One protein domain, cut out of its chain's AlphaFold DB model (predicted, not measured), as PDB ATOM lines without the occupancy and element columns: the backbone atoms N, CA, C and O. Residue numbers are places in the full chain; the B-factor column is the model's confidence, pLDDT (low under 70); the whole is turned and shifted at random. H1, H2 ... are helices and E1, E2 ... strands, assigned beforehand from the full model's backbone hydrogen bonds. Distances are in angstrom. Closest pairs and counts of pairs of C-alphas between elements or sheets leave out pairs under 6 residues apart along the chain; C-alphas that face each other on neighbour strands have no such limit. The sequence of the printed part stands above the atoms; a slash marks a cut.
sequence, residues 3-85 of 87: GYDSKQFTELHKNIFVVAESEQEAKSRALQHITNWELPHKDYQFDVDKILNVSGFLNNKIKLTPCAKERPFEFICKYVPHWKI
ATOM      1  N   GLY A   3      96.704  -1.322  39.161       96.50
ATOM      2  CA  GLY A   3      95.953  -1.796  38.003       96.50
ATOM      3  C   GLY A   3      96.688  -2.927  37.293       96.50
ATOM      4  O   GLY A   3      97.740  -3.375  37.740       96.50
ATOM      5  N   TYR A   4      96.145  -3.379  36.170       97.19
ATOM      6  CA  TYR A   4      96.631  -4.566  35.470       97.19
ATOM      7  C   TYR A   4      96.932  -4.274  34.000       97.19
ATOM      8  O   TYR A   4      96.382  -3.356  33.392       97.19
ATOM      9  N   ASP A   5      97.815  -5.080  33.426       96.31
ATOM     10  CA  ASP A   5      98.070  -5.162  31.990       96.31
ATOM     11  C   ASP A   5      98.007  -6.641  31.619       96.31
ATOM     12  O   ASP A   5      98.749  -7.445  32.178       96.31
ATOM     13  N   SER A   6      97.138  -7.008  30.677       94.38
ATOM     14  CA  SER A   6      96.941  -8.396  30.234       94.38
ATOM     15  C   SER A   6      98.201  -9.055  29.657       94.38
ATOM     16  O   SER A   6      98.242 -10.274  29.489       94.38
ATOM     17  N   LYS A   7      99.252  -8.279  29.375       96.38
ATOM     18  CA  LYS A   7     100.564  -8.782  28.943       96.38
ATOM     19  C   LYS A   7     101.519  -9.086  30.097       96.38
ATOM     20  O   LYS A   7     102.621  -9.574  29.848       96.38
ATOM     21  N   GLN A   8     101.140  -8.782  31.336       94.50
ATOM     22  CA  GLN A   8     101.984  -8.921  32.518       94.50
ATOM     23  C   GLN A   8     101.276  -9.763  33.577       94.50
ATOM     24  O   GLN A   8     100.078  -9.650  33.800       94.50
ATOM     25  N   PHE A   9     102.033 -10.639  34.232       94.44
ATOM     26  CA  PHE A   9     101.481 -11.502  35.276       94.44
ATOM     27  C   PHE A   9     101.224 -10.744  36.586       94.44
ATOM     28  O   PHE A   9     100.328 -11.094  37.348       94.44
ATOM     29  N   THR A  10     102.035  -9.727  36.869       96.19
ATOM     30  CA  THR A  10     101.988  -8.973  38.122       96.19
ATOM     31  C   THR A  10     101.098  -7.746  38.009       96.19
ATOM     32  O   THR A  10     101.020  -7.121  36.953       96.19
ATOM     33  N   GLU A  11     100.504  -7.356  39.135       96.06
ATOM     34  CA  GLU A  11      99.866  -6.051  39.277       96.06
ATOM     35  C   GLU A  11     100.881  -4.922  39.024       96.06
ATOM     36  O   GLU A  11     102.049  -4.993  39.425       96.06
ATOM     37  N   LEU A  12     100.438  -3.886  38.315       95.00
ATOM     38  CA  LEU A  12     101.201  -2.673  38.073       95.00
ATOM     39  C   LEU A  12     100.967  -1.685  39.206       95.00
ATOM     40  O   LEU A  12      99.834  -1.454  39.620       95.00
ATOM     41  N   HIS A  13     102.036  -1.013  39.631       93.56
ATOM     42  CA  HIS A  13     101.946   0.060  40.611       93.56
ATOM     43  C   HIS A  13     102.669   1.308  40.125       93.56
ATOM     44  O   HIS A  13     103.782   1.254  39.601       93.56
ATOM     45  N   LYS A  14     102.036   2.462  40.333       90.44
ATOM     46  CA  LYS A  14     102.608   3.774  40.031       90.44
ATOM     47  C   LYS A  14     102.368   4.738  41.181       90.44
ATOM     48  O   LYS A  14     101.233   4.939  41.628       90.44
ATOM     49  N   ASN A  15     103.455   5.357  41.627       91.12
ATOM     50  CA  ASN A  15     103.423   6.505  42.520       91.12
ATOM     51  C   ASN A  15     103.193   7.766  41.683       91.12
ATOM     52  O   ASN A  15     103.841   7.955  40.653       91.12
ATOM     53  N   ILE A  16     102.255   8.611  42.106       89.38
ATOM     54  CA  ILE A  16     101.862   9.822  41.382       89.38
ATOM     55  C   ILE A  16     101.773  10.961  42.384       89.38
ATOM     56  O   ILE A  16     101.150  10.819  43.435       89.38
ATOM     57  N   PHE A  17     102.389  12.084  42.037       88.75
ATOM     58  CA  PHE A  17     102.266  13.327  42.780       88.75
ATOM     59  C   PHE A  17     101.307  14.250  42.033       88.75
ATOM     60  O   PHE A  17     101.519  14.528  40.854       88.75
ATOM     61  N   VAL A  18     100.255  14.711  42.704       88.44
ATOM     62  CA  VAL A  18      99.254  15.613  42.124       88.44
ATOM     63  C   VAL A  18      99.009  16.790  43.054       88.44
ATOM     64  O   VAL A  18      99.067  16.654  44.272       88.44
ATOM     65  N   VAL A  19      98.707  17.940  42.464       88.12
ATOM     66  CA  VAL A  19      98.166  19.104  43.172       88.12
ATOM     67  C   VAL A  19      96.656  19.084  42.965       88.12
ATOM     68  O   VAL A  19      96.211  18.937  41.825       88.12
ATOM     69  N   ALA A  20      95.875  19.208  44.032       90.06
ATOM     70  CA  ALA A  20      94.414  19.226  43.989       90.06
ATOM     71  C   ALA A  20      93.856  19.920  45.239       90.06
ATOM     72  O   ALA A  20      94.527  19.971  46.266       90.06
ATOM     73  N   GLU A  21      92.627  20.420  45.158       89.75
ATOM     74  CA  GLU A  21      91.943  21.096  46.268       89.75
ATOM     75  C   GLU A  21      91.190  20.112  47.179       89.75
ATOM     76  O   GLU A  21      90.777  20.459  48.283       89.75
ATOM     77  N   SER A  22      91.009  18.865  46.731       91.00
ATOM     78  CA  SER A  22      90.329  17.809  47.485       91.00
ATOM     79  C   SER A  22      90.902  16.424  47.188       91.00
ATOM     80  O   SER A  22      91.515  16.191  46.146       91.00
ATOM     81  N   GLU A  23      90.647  15.466  48.082       90.94
ATOM     82  CA  GLU A  23      91.003  14.056  47.868       90.94
ATOM     83  C   GLU A  23      90.317  13.474  46.623       90.94
ATOM     84  O   GLU A  23      90.926  12.723  45.863       90.94
ATOM     85  N   GLN A  24      89.053  13.827  46.391       94.00
ATOM     86  CA  GLN A  24      88.279  13.345  45.251       94.00
ATOM     87  C   GLN A  24      88.902  13.819  43.935       94.00
ATOM     88  O   GLN A  24      89.084  13.024  43.010       94.00
ATOM     89  N   GLU A  25      89.278  15.097  43.867       94.81
ATOM     90  CA  GLU A  25      89.981  15.655  42.716       94.81
ATOM     91  C   GLU A  25      91.376  15.036  42.554       94.81
ATOM     92  O   GLU A  25      91.732  14.640  41.443       94.81
ATOM     93  N   ALA A  26      92.136  14.874  43.645       93.94
ATOM     94  CA  ALA A  26      93.451  14.233  43.624       93.94
ATOM     95  C   ALA A  26      93.368  12.816  43.042       93.94
ATOM     96  O   ALA A  26      94.127  12.464  42.138       93.94
ATOM     97  N   LYS A  27      92.398  12.019  43.505       94.31
ATOM     98  CA  LYS A  27      92.146  10.665  42.998       94.31
ATOM     99  C   LYS A  27      91.772  10.680  41.516       94.31
ATOM    100  O   LYS A  27      92.296   9.868  40.758       94.31
ATOM    101  N   SER A  28      90.883  11.584  41.102       95.50
ATOM    102  CA  SER A  28      90.460  11.714  39.702       95.50
ATOM    103  C   SER A  28      91.646  12.028  38.784       95.50
ATOM    104  O   SER A  28      91.878  11.312  37.810       95.50
ATOM    105  N   ARG A  29      92.467  13.024  39.149       94.19
ATOM    106  CA  ARG A  29      93.697  13.380  38.420       94.19
ATOM    107  C   ARG A  29      94.685  12.215  38.384       94.19
ATOM    108  O   ARG A  29      95.207  11.889  37.326       94.19
ATOM    109  N   ALA A  30      94.893  11.527  39.507       93.69
ATOM    110  CA  ALA A  30      95.795  10.377  39.570       93.69
ATOM    111  C   ALA A  30      95.358   9.225  38.642       93.69
ATOM    112  O   ALA A  30      96.199   8.634  37.968       93.69
ATOM    113  N   LEU A  31      94.054   8.931  38.559       95.31
ATOM    114  CA  LEU A  31      93.514   7.895  37.667       95.31
ATOM    115  C   LEU A  31      93.735   8.212  36.180       95.31
ATOM    116  O   LEU A  31      93.941   7.290  35.393       95.31
ATOM    117  N   GLN A  32      93.761   9.491  35.788       94.06
ATOM    118  CA  GLN A  32      93.999   9.896  34.394       94.06
ATOM    119  C   GLN A  32      95.375   9.455  33.863       94.06
ATOM    120  O   GLN A  32      95.536   9.254  32.662       94.06
ATOM    121  N   HIS A  33      96.357   9.237  34.742       91.94
ATOM    122  CA  HIS A  33      97.704   8.792  34.363       91.94
ATOM    123  C   HIS A  33      97.836   7.280  34.118       91.94
ATOM    124  O   HIS A  33      98.936   6.838  33.764       91.94
ATOM    125  N   ILE A  34      96.781   6.500  34.381       93.88
ATOM    126  CA  ILE A  34      96.756   5.032  34.254       93.88
ATOM    127  C   ILE A  34      95.472   4.532  33.571       93.88
ATOM    128  O   ILE A  34      95.021   3.417  33.808       93.88
ATOM    129  N   THR A  35      94.853   5.354  32.722       94.69
ATOM    130  CA  THR A  35      93.599   5.019  32.011       94.69
ATOM    131  C   THR A  35      93.719   3.815  31.086       94.69
ATOM    132  O   THR A  35      92.716   3.199  30.743       94.69
ATOM    133  N   ASN A  36      94.941   3.485  30.675       94.62
ATOM    134  CA  ASN A  36      95.256   2.331  29.849       94.62
ATOM    135  C   ASN A  36      95.477   1.042  30.657       94.62
ATOM    136  O   ASN A  36      95.809   0.024  30.057       94.62
ATOM    137  N   TRP A  37      95.368   1.087  31.986       96.50
ATOM    138  CA  TRP A  37      95.431  -0.097  32.840       96.50
ATOM    139  C   TRP A  37      94.033  -0.678  33.029       96.50
ATOM    140  O   TRP A  37      93.040   0.044  33.105       96.50
ATOM    141  N   GLU A  38      93.956  -1.996  33.132       96.56
ATOM    142  CA  GLU A  38      92.741  -2.709  33.492       96.56
ATOM    143  C   GLU A  38      92.493  -2.576  35.006       96.56
ATOM    144  O   GLU A  38      93.430  -2.603  35.805       96.56
ATOM    145  N   LEU A  39      91.227  -2.407  35.405       95.19
ATOM    146  CA  LEU A  39      90.801  -2.212  36.804       95.19
ATOM    147  C   LEU A  39      91.630  -1.153  37.578       95.19
ATOM    148  O   LEU A  39      92.141  -1.447  38.663       95.19
ATOM    149  N   PRO A  40      91.771   0.085  37.063       96.25
ATOM    150  CA  PRO A  40      92.611   1.102  37.685       96.25
ATOM    151  C   PRO A  40      92.039   1.543  39.038       96.25
ATOM    152  O   PRO A  40      90.858   1.889  39.152       96.25
ATOM    153  N   HIS A  41      92.876   1.571  40.075       95.06
ATOM    154  CA  HIS A  41      92.437   1.867  41.437       95.06
ATOM    155  C   HIS A  41      93.484   2.603  42.285       95.06
ATOM    156  O   HIS A  41      94.654   2.766  41.928       95.06
ATOM    157  N   LYS A  42      93.019   3.119  43.428       94.56
ATOM    158  CA  LYS A  42      93.848   3.792  44.434       94.56
ATOM    159  C   LYS A  42      94.257   2.781  45.503       94.56
ATOM    160  O   LYS A  42      93.372   2.283  46.188       94.56
ATOM    161  N   ASP A  43      95.559   2.587  45.696       91.88
ATOM    162  CA  ASP A  43      96.089   1.752  46.791       91.88
ATOM    163  C   ASP A  43      96.218   2.591  48.066       91.88
ATOM    164  O   ASP A  43      95.491   2.406  49.037       91.88
ATOM    165  N   TYR A  44      97.100   3.595  48.019       90.12
ATOM    166  CA  TYR A  44      97.425   4.480  49.133       90.12
ATOM    167  C   TYR A  44      97.468   5.940  48.689       90.12
ATOM    168  O   TYR A  44      97.678   6.253  47.516       90.12
ATOM    169  N   GLN A  45      97.274   6.838  49.653       88.75
ATOM    170  CA  GLN A  45      97.322   8.281  49.461       88.75
ATOM    171  C   GLN A  45      97.971   8.939  50.670       88.75
ATOM    172  O   GLN A  45      97.655   8.597  51.808       88.75
ATOM    173  N   PHE A  46      98.824   9.922  50.399       87.38
ATOM    174  CA  PHE A  46      99.452  10.757  51.409       87.38
ATOM    175  C   PHE A  46      99.174  12.221  51.096       87.38
ATOM    176  O   PHE A  46      99.283  12.649  49.949       87.38
ATOM    177  N   ASP A  47      98.807  12.970  52.130       85.69
ATOM    178  CA  ASP A  47      98.632  14.415  52.065       85.69
ATOM    179  C   ASP A  47      99.938  15.077  52.507       85.69
ATOM    180  O   ASP A  47     100.323  15.011  53.676       85.69
ATOM    181  N   VAL A  48     100.657  15.649  51.547       81.19
ATOM    182  CA  VAL A  48     102.016  16.165  51.753       81.19
ATOM    183  C   VAL A  48     102.010  17.375  52.673       81.19
ATOM    184  O   VAL A  48     102.877  17.463  53.540       81.19
ATOM    185  N   ASP A  49     101.013  18.251  52.557       74.31
ATOM    186  CA  ASP A  49     100.936  19.479  53.354       74.31
ATOM    187  C   ASP A  49     100.700  19.182  54.842       74.31
ATOM    188  O   ASP A  49     101.129  19.941  55.711       74.31
ATOM    189  N   LYS A  50     100.071  18.041  55.157       78.06
ATOM    190  CA  LYS A  50      99.904  17.572  56.542       78.06
ATOM    191  C   LYS A  50     101.163  16.947  57.130       78.06
ATOM    192  O   LYS A  50     101.305  16.908  58.349       78.06
ATOM    193  N   ILE A  51     102.052  16.427  56.286       78.19
ATOM    194  CA  ILE A  51     103.273  15.732  56.712       78.19
ATOM    195  C   ILE A  51     104.449  16.707  56.785       78.19
ATOM    196  O   ILE A  51     105.298  16.595  57.667       78.19
ATOM    197  N   LEU A  52     104.500  17.676  55.873       73.12
ATOM    198  CA  LEU A  52     105.587  18.628  55.761       73.12
ATOM    199  C   LEU A  52     105.024  20.028  55.534       73.12
ATOM    200  O   LEU A  52     104.477  20.329  54.477       73.12
ATOM    201  N   ASN A  53     105.245  20.927  56.497       76.75
ATOM    202  CA  ASN A  53     105.026  22.349  56.268       76.75
ATOM    203  C   ASN A  53     106.139  22.880  55.351       76.75
ATOM    204  O   ASN A  53     107.128  23.440  55.821       76.75
ATOM    205  N   VAL A  54     105.988  22.681  54.041       77.50
ATOM    206  CA  VAL A  54     107.000  23.055  53.043       77.50
ATOM    207  C   VAL A  54     107.279  24.561  53.089       77.50
ATOM    208  O   VAL A  54     108.430  24.980  52.997       77.50
ATOM    209  N   SER A  55     106.243  25.380  53.307       77.62
ATOM    210  CA  SER A  55     106.398  26.836  53.436       77.62
ATOM    211  C   SER A  55     107.220  27.213  54.673       77.62
ATOM    212  O   SER A  55     108.092  28.078  54.605       77.62
ATOM    213  N   GLY A  56     106.979  26.533  55.797       79.50
ATOM    214  CA  GLY A  56     107.756  26.696  57.025       79.50
ATOM    215  C   GLY A  56     109.199  26.214  56.876       79.50
ATOM    216  O   GLY A  56     110.115  26.918  57.285       79.50
ATOM    217  N   PHE A  57     109.413  25.064  56.233       82.31
ATOM    218  CA  PHE A  57     110.748  24.516  55.972       82.31
ATOM    219  C   PHE A  57     111.590  25.443  55.087       82.31
ATOM    220  O   PHE A  57     112.765  25.666  55.361       82.31
ATOM    221  N   LEU A  58     110.985  26.019  54.044       82.44
ATOM    222  CA  LEU A  58     111.662  26.942  53.129       82.44
ATOM    223  C   LEU A  58     111.702  28.392  53.636       82.44
ATOM    224  O   LEU A  58     112.280  29.240  52.956       82.44
ATOM    225  N   ASN A  59     111.063  28.690  54.774       84.88
ATOM    226  CA  ASN A  59     110.818  30.043  55.283       84.88
ATOM    227  C   ASN A  59     110.289  31.013  54.203       84.88
ATOM    228  O   ASN A  59     110.714  32.163  54.106       84.88
ATOM    229  N   ASN A  60     109.397  30.527  53.335       80.69
ATOM    230  CA  ASN A  60     108.881  31.254  52.175       80.69
ATOM    231  C   ASN A  60     107.435  30.846  51.875       80.69
ATOM    232  O   ASN A  60     107.034  29.710  52.118       80.69
ATOM    233  N   LYS A  61     106.643  31.761  51.300       79.50
ATOM    234  CA  LYS A  61     105.294  31.432  50.812       79.50
ATOM    235  C   LYS A  61     105.398  30.672  49.495       79.50
ATOM    236  O   LYS A  61     105.973  31.179  48.534       79.50
ATOM    237  N   ILE A  62     104.795  29.492  49.435       80.06
ATOM    238  CA  ILE A  62     104.734  28.705  48.205       80.06
ATOM    239  C   ILE A  62     103.494  29.116  47.424       80.06
ATOM    240  O   ILE A  62     102.374  29.060  47.927       80.06
ATOM    241  N   LYS A  63     103.701  29.530  46.175       84.31
ATOM    242  CA  LYS A  63     102.632  29.750  45.206       84.31
ATOM    243  C   LYS A  63     102.829  28.782  44.054       84.31
ATOM    244  O   LYS A  63     103.845  28.834  43.365       84.31
ATOM    245  N   LEU A  64     101.843  27.925  43.837       82.81
ATOM    246  CA  LEU A  64     101.811  27.056  42.672       82.81
ATOM    247  C   LEU A  64     101.307  27.863  41.474       82.81
ATOM    248  O   LEU A  64     100.384  28.671  41.590       82.81
ATOM    249  N   THR A  65     101.943  27.672  40.324       87.00
ATOM    250  CA  THR A  65     101.505  28.252  39.052       87.00
ATOM    251  C   THR A  65     101.341  27.128  38.037       87.00
ATOM    252  O   THR A  65     102.104  26.159  38.098       87.00
ATOM    253  N   PRO A  66     100.346  27.205  37.136       85.19
ATOM    254  CA  PRO A  66     100.183  26.202  36.093       85.19
ATOM    255  C   PRO A  66     101.471  26.044  35.283       85.19
ATOM    256  O   PRO A  66     102.071  27.029  34.853       85.19
ATOM    257  N   CYS A  67     101.895  24.799  35.072       83.81
ATOM    258  CA  CYS A  67     103.051  24.511  34.236       83.81
ATOM    259  C   CYS A  67     102.612  24.376  32.774       83.81
ATOM    260  O   CYS A  67     101.640  23.684  32.485       83.81
ATOM    261  N   ALA A  68     103.350  24.989  31.843       84.00
ATOM    262  CA  ALA A  68     103.049  24.904  30.409       84.00
ATOM    263  C   ALA A  68     103.244  23.490  29.831       84.00
ATOM    264  O   ALA A  68     102.625  23.131  28.833       84.00
ATOM    265  N   LYS A  69     104.124  22.688  30.441       81.81
ATOM    266  CA  LYS A  69     104.384  21.303  30.048       81.81
ATOM    267  C   LYS A  69     104.620  20.459  31.288       81.81
ATOM    268  O   LYS A  69     105.488  20.784  32.097       81.81
ATOM    269  N   GLU A  70     103.879  19.368  31.428       75.62
ATOM    270  CA  GLU A  70     104.106  18.431  32.522       75.62
ATOM    271  C   GLU A  70     105.523  17.851  32.451       75.62
ATOM    272  O   GLU A  70     106.009  17.445  31.391       75.62
ATOM    273  N   ARG A  71     106.190  17.820  33.605       75.62
ATOM    274  CA  ARG A  71     107.441  17.092  33.801       75.62
ATOM    275  C   ARG A  71     107.121  15.885  34.677       75.62
ATOM    276  O   ARG A  71     106.840  16.087  35.859       75.62
ATOM    277  N   PRO A  72     107.133  14.660  34.125       70.25
ATOM    278  CA  PRO A  72     106.938  13.464  34.927       70.25
ATOM    279  C   PRO A  72     107.992  13.419  36.032       70.25
ATOM    280  O   PRO A  72     109.187  13.544  35.760       70.25
ATOM    281  N   PHE A  73     107.549  13.272  37.276       73.56
ATOM    282  CA  PHE A  73     108.444  12.962  38.378       73.56
ATOM    283  C   PHE A  73     108.561  11.446  38.484       73.56
ATOM    284  O   PHE A  73     107.567  10.752  38.705       73.56
ATOM    285  N   GLU A  74     109.771  10.932  38.308       71.69
ATOM    286  CA  GLU A  74     110.040   9.511  38.469       71.69
ATOM    287  C   GLU A  74     110.420   9.224  39.917       71.69
ATOM    288  O   GLU A  74     111.417   9.726  40.440       71.69
ATOM    289  N   PHE A  75     109.633   8.372  40.566       72.75
ATOM    290  CA  PHE A  75     110.035   7.771  41.826       72.75
ATOM    291  C   PHE A  75     111.104   6.727  41.526       72.75
ATOM    292  O   PHE A  75     110.804   5.604  41.124       72.75
ATOM    293  N   ILE A  76     112.366   7.110  41.690       68.00
ATOM    294  CA  ILE A  76     113.481   6.209  41.428       68.00
ATOM    295  C   ILE A  76     113.743   5.376  42.682       68.00
ATOM    296  O   ILE A  76     114.351   5.853  43.638       68.00
ATOM    297  N   CYS A  77     113.347   4.105  42.659       67.44
ATOM    298  CA  CYS A  77     113.803   3.132  43.645       67.44
ATOM    299  C   CYS A  77     115.161   2.570  43.196       67.44
ATOM    300  O   CYS A  77     115.260   1.459  42.681       67.44
ATOM    301  N   LYS A  78     116.214   3.389  43.306       72.75
ATOM    302  CA  LYS A  78     117.597   2.960  43.059       72.75
ATOM    303  C   LYS A  78     118.368   2.949  44.368       72.75
ATOM    304  O   LYS A  78     118.234   3.861  45.181       72.75
ATOM    305  N   TYR A  79     119.239   1.961  44.535       78.06
ATOM    306  CA  TYR A  79     120.250   2.018  45.580       78.06
ATOM    307  C   TYR A  79     121.220   3.163  45.262       78.06
ATOM    308  O   TYR A  79     121.995   3.084  44.305       78.06
ATOM    309  N   VAL A  80     121.152   4.251  46.034       78.06
ATOM    310  CA  VAL A  80     122.157   5.318  45.999       78.06
ATOM    311  C   VAL A  80     123.038   5.155  47.231       78.06
ATOM    312  O   VAL A  80     122.575   5.416  48.340       78.06
ATOM    313  N   PRO A  81     124.300   4.726  47.073       82.56
ATOM    314  CA  PRO A  81     125.228   4.708  48.188       82.56
ATOM    315  C   PRO A  81     125.380   6.127  48.746       82.56
ATOM    316  O   PRO A  81     125.594   7.065  47.977       82.56
ATOM    317  N   HIS A  82     125.323   6.279  50.069       74.19
ATOM    318  CA  HIS A  82     125.379   7.585  50.742       74.19
ATOM    319  C   HIS A  82     126.593   8.435  50.319       74.19
ATOM    320  O   HIS A  82     126.478   9.648  50.170       74.19
ATOM    321  N   TRP A  83     127.732   7.798  50.029       78.56
ATOM    322  CA  TRP A  83     128.959   8.471  49.594       78.56
ATOM    323  C   TRP A  83     128.868   9.145  48.211       78.56
ATOM    324  O   TRP A  83     129.702   9.988  47.905       78.56
ATOM    325  N   LYS A  84     127.870   8.823  47.372       67.50
ATOM    326  CA  LYS A  84     127.662   9.486  46.067       67.50
ATOM    327  C   LYS A  84     126.860  10.790  46.141       67.50
ATOM    328  O   LYS A  84     126.824  11.509  45.152       67.50
ATOM    329  N   ILE A  85     126.183  11.063  47.258       70.00
ATOM    330  CA  ILE A  85     125.289  12.226  47.414       70.00
ATOM    331  C   ILE A  85     126.037  13.428  48.024       70.00
ATOM    332  O   ILE A  85     125.571  14.555  47.926       70.00
TER     333      ILE A  85
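AT A GLANCE: This is residues 3 to 85 of the 87 residues of an uncharacterized protein of Rickettsia asiatica (UniProt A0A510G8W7). Little of this domain is regular structure: it is a loose, long body made mostly of loops, with E1 toward one end, H1 nearer its middle and the short helices H2 and H3 toward the other end. Residues 76 to 85 stick out from this body as a free tail. The printed part has 83 residues, with H1, E1, H2 and H3 in that order; the class is mostly helix, with 22 residues in named elements. It is loose, radius of gyration of the C-alphas 16.2 A, and spans 48 by 39 by 27 A.

IN THESE COORDINATES: H1, residues 23 to 32, is 14.4 A long and begins at C-alpha 23 (91.003, 14.056, 47.868). E1 is residues 38 to 41, H2 48 to 51, and H3 54 to 57, ending at C-alpha 57 (110.748, 24.516, 55.972).

HOW THE PARTS SIT: The closest C-alphas of H1 and E1, Leu 31 and Pro 40, are 6.9 A apart. E1 pairs with no named strand. H1 is apart from H2 and H3; H2 and H3 meet only through their link. Every O i to N i+4 pair of H1 is within hydrogen-bond range; H2 and H3 are too short for one.

THE WHOLE: The printed part has no cut and no long link between named elements. Residues 76, 77 and 84 have pLDDT under 70.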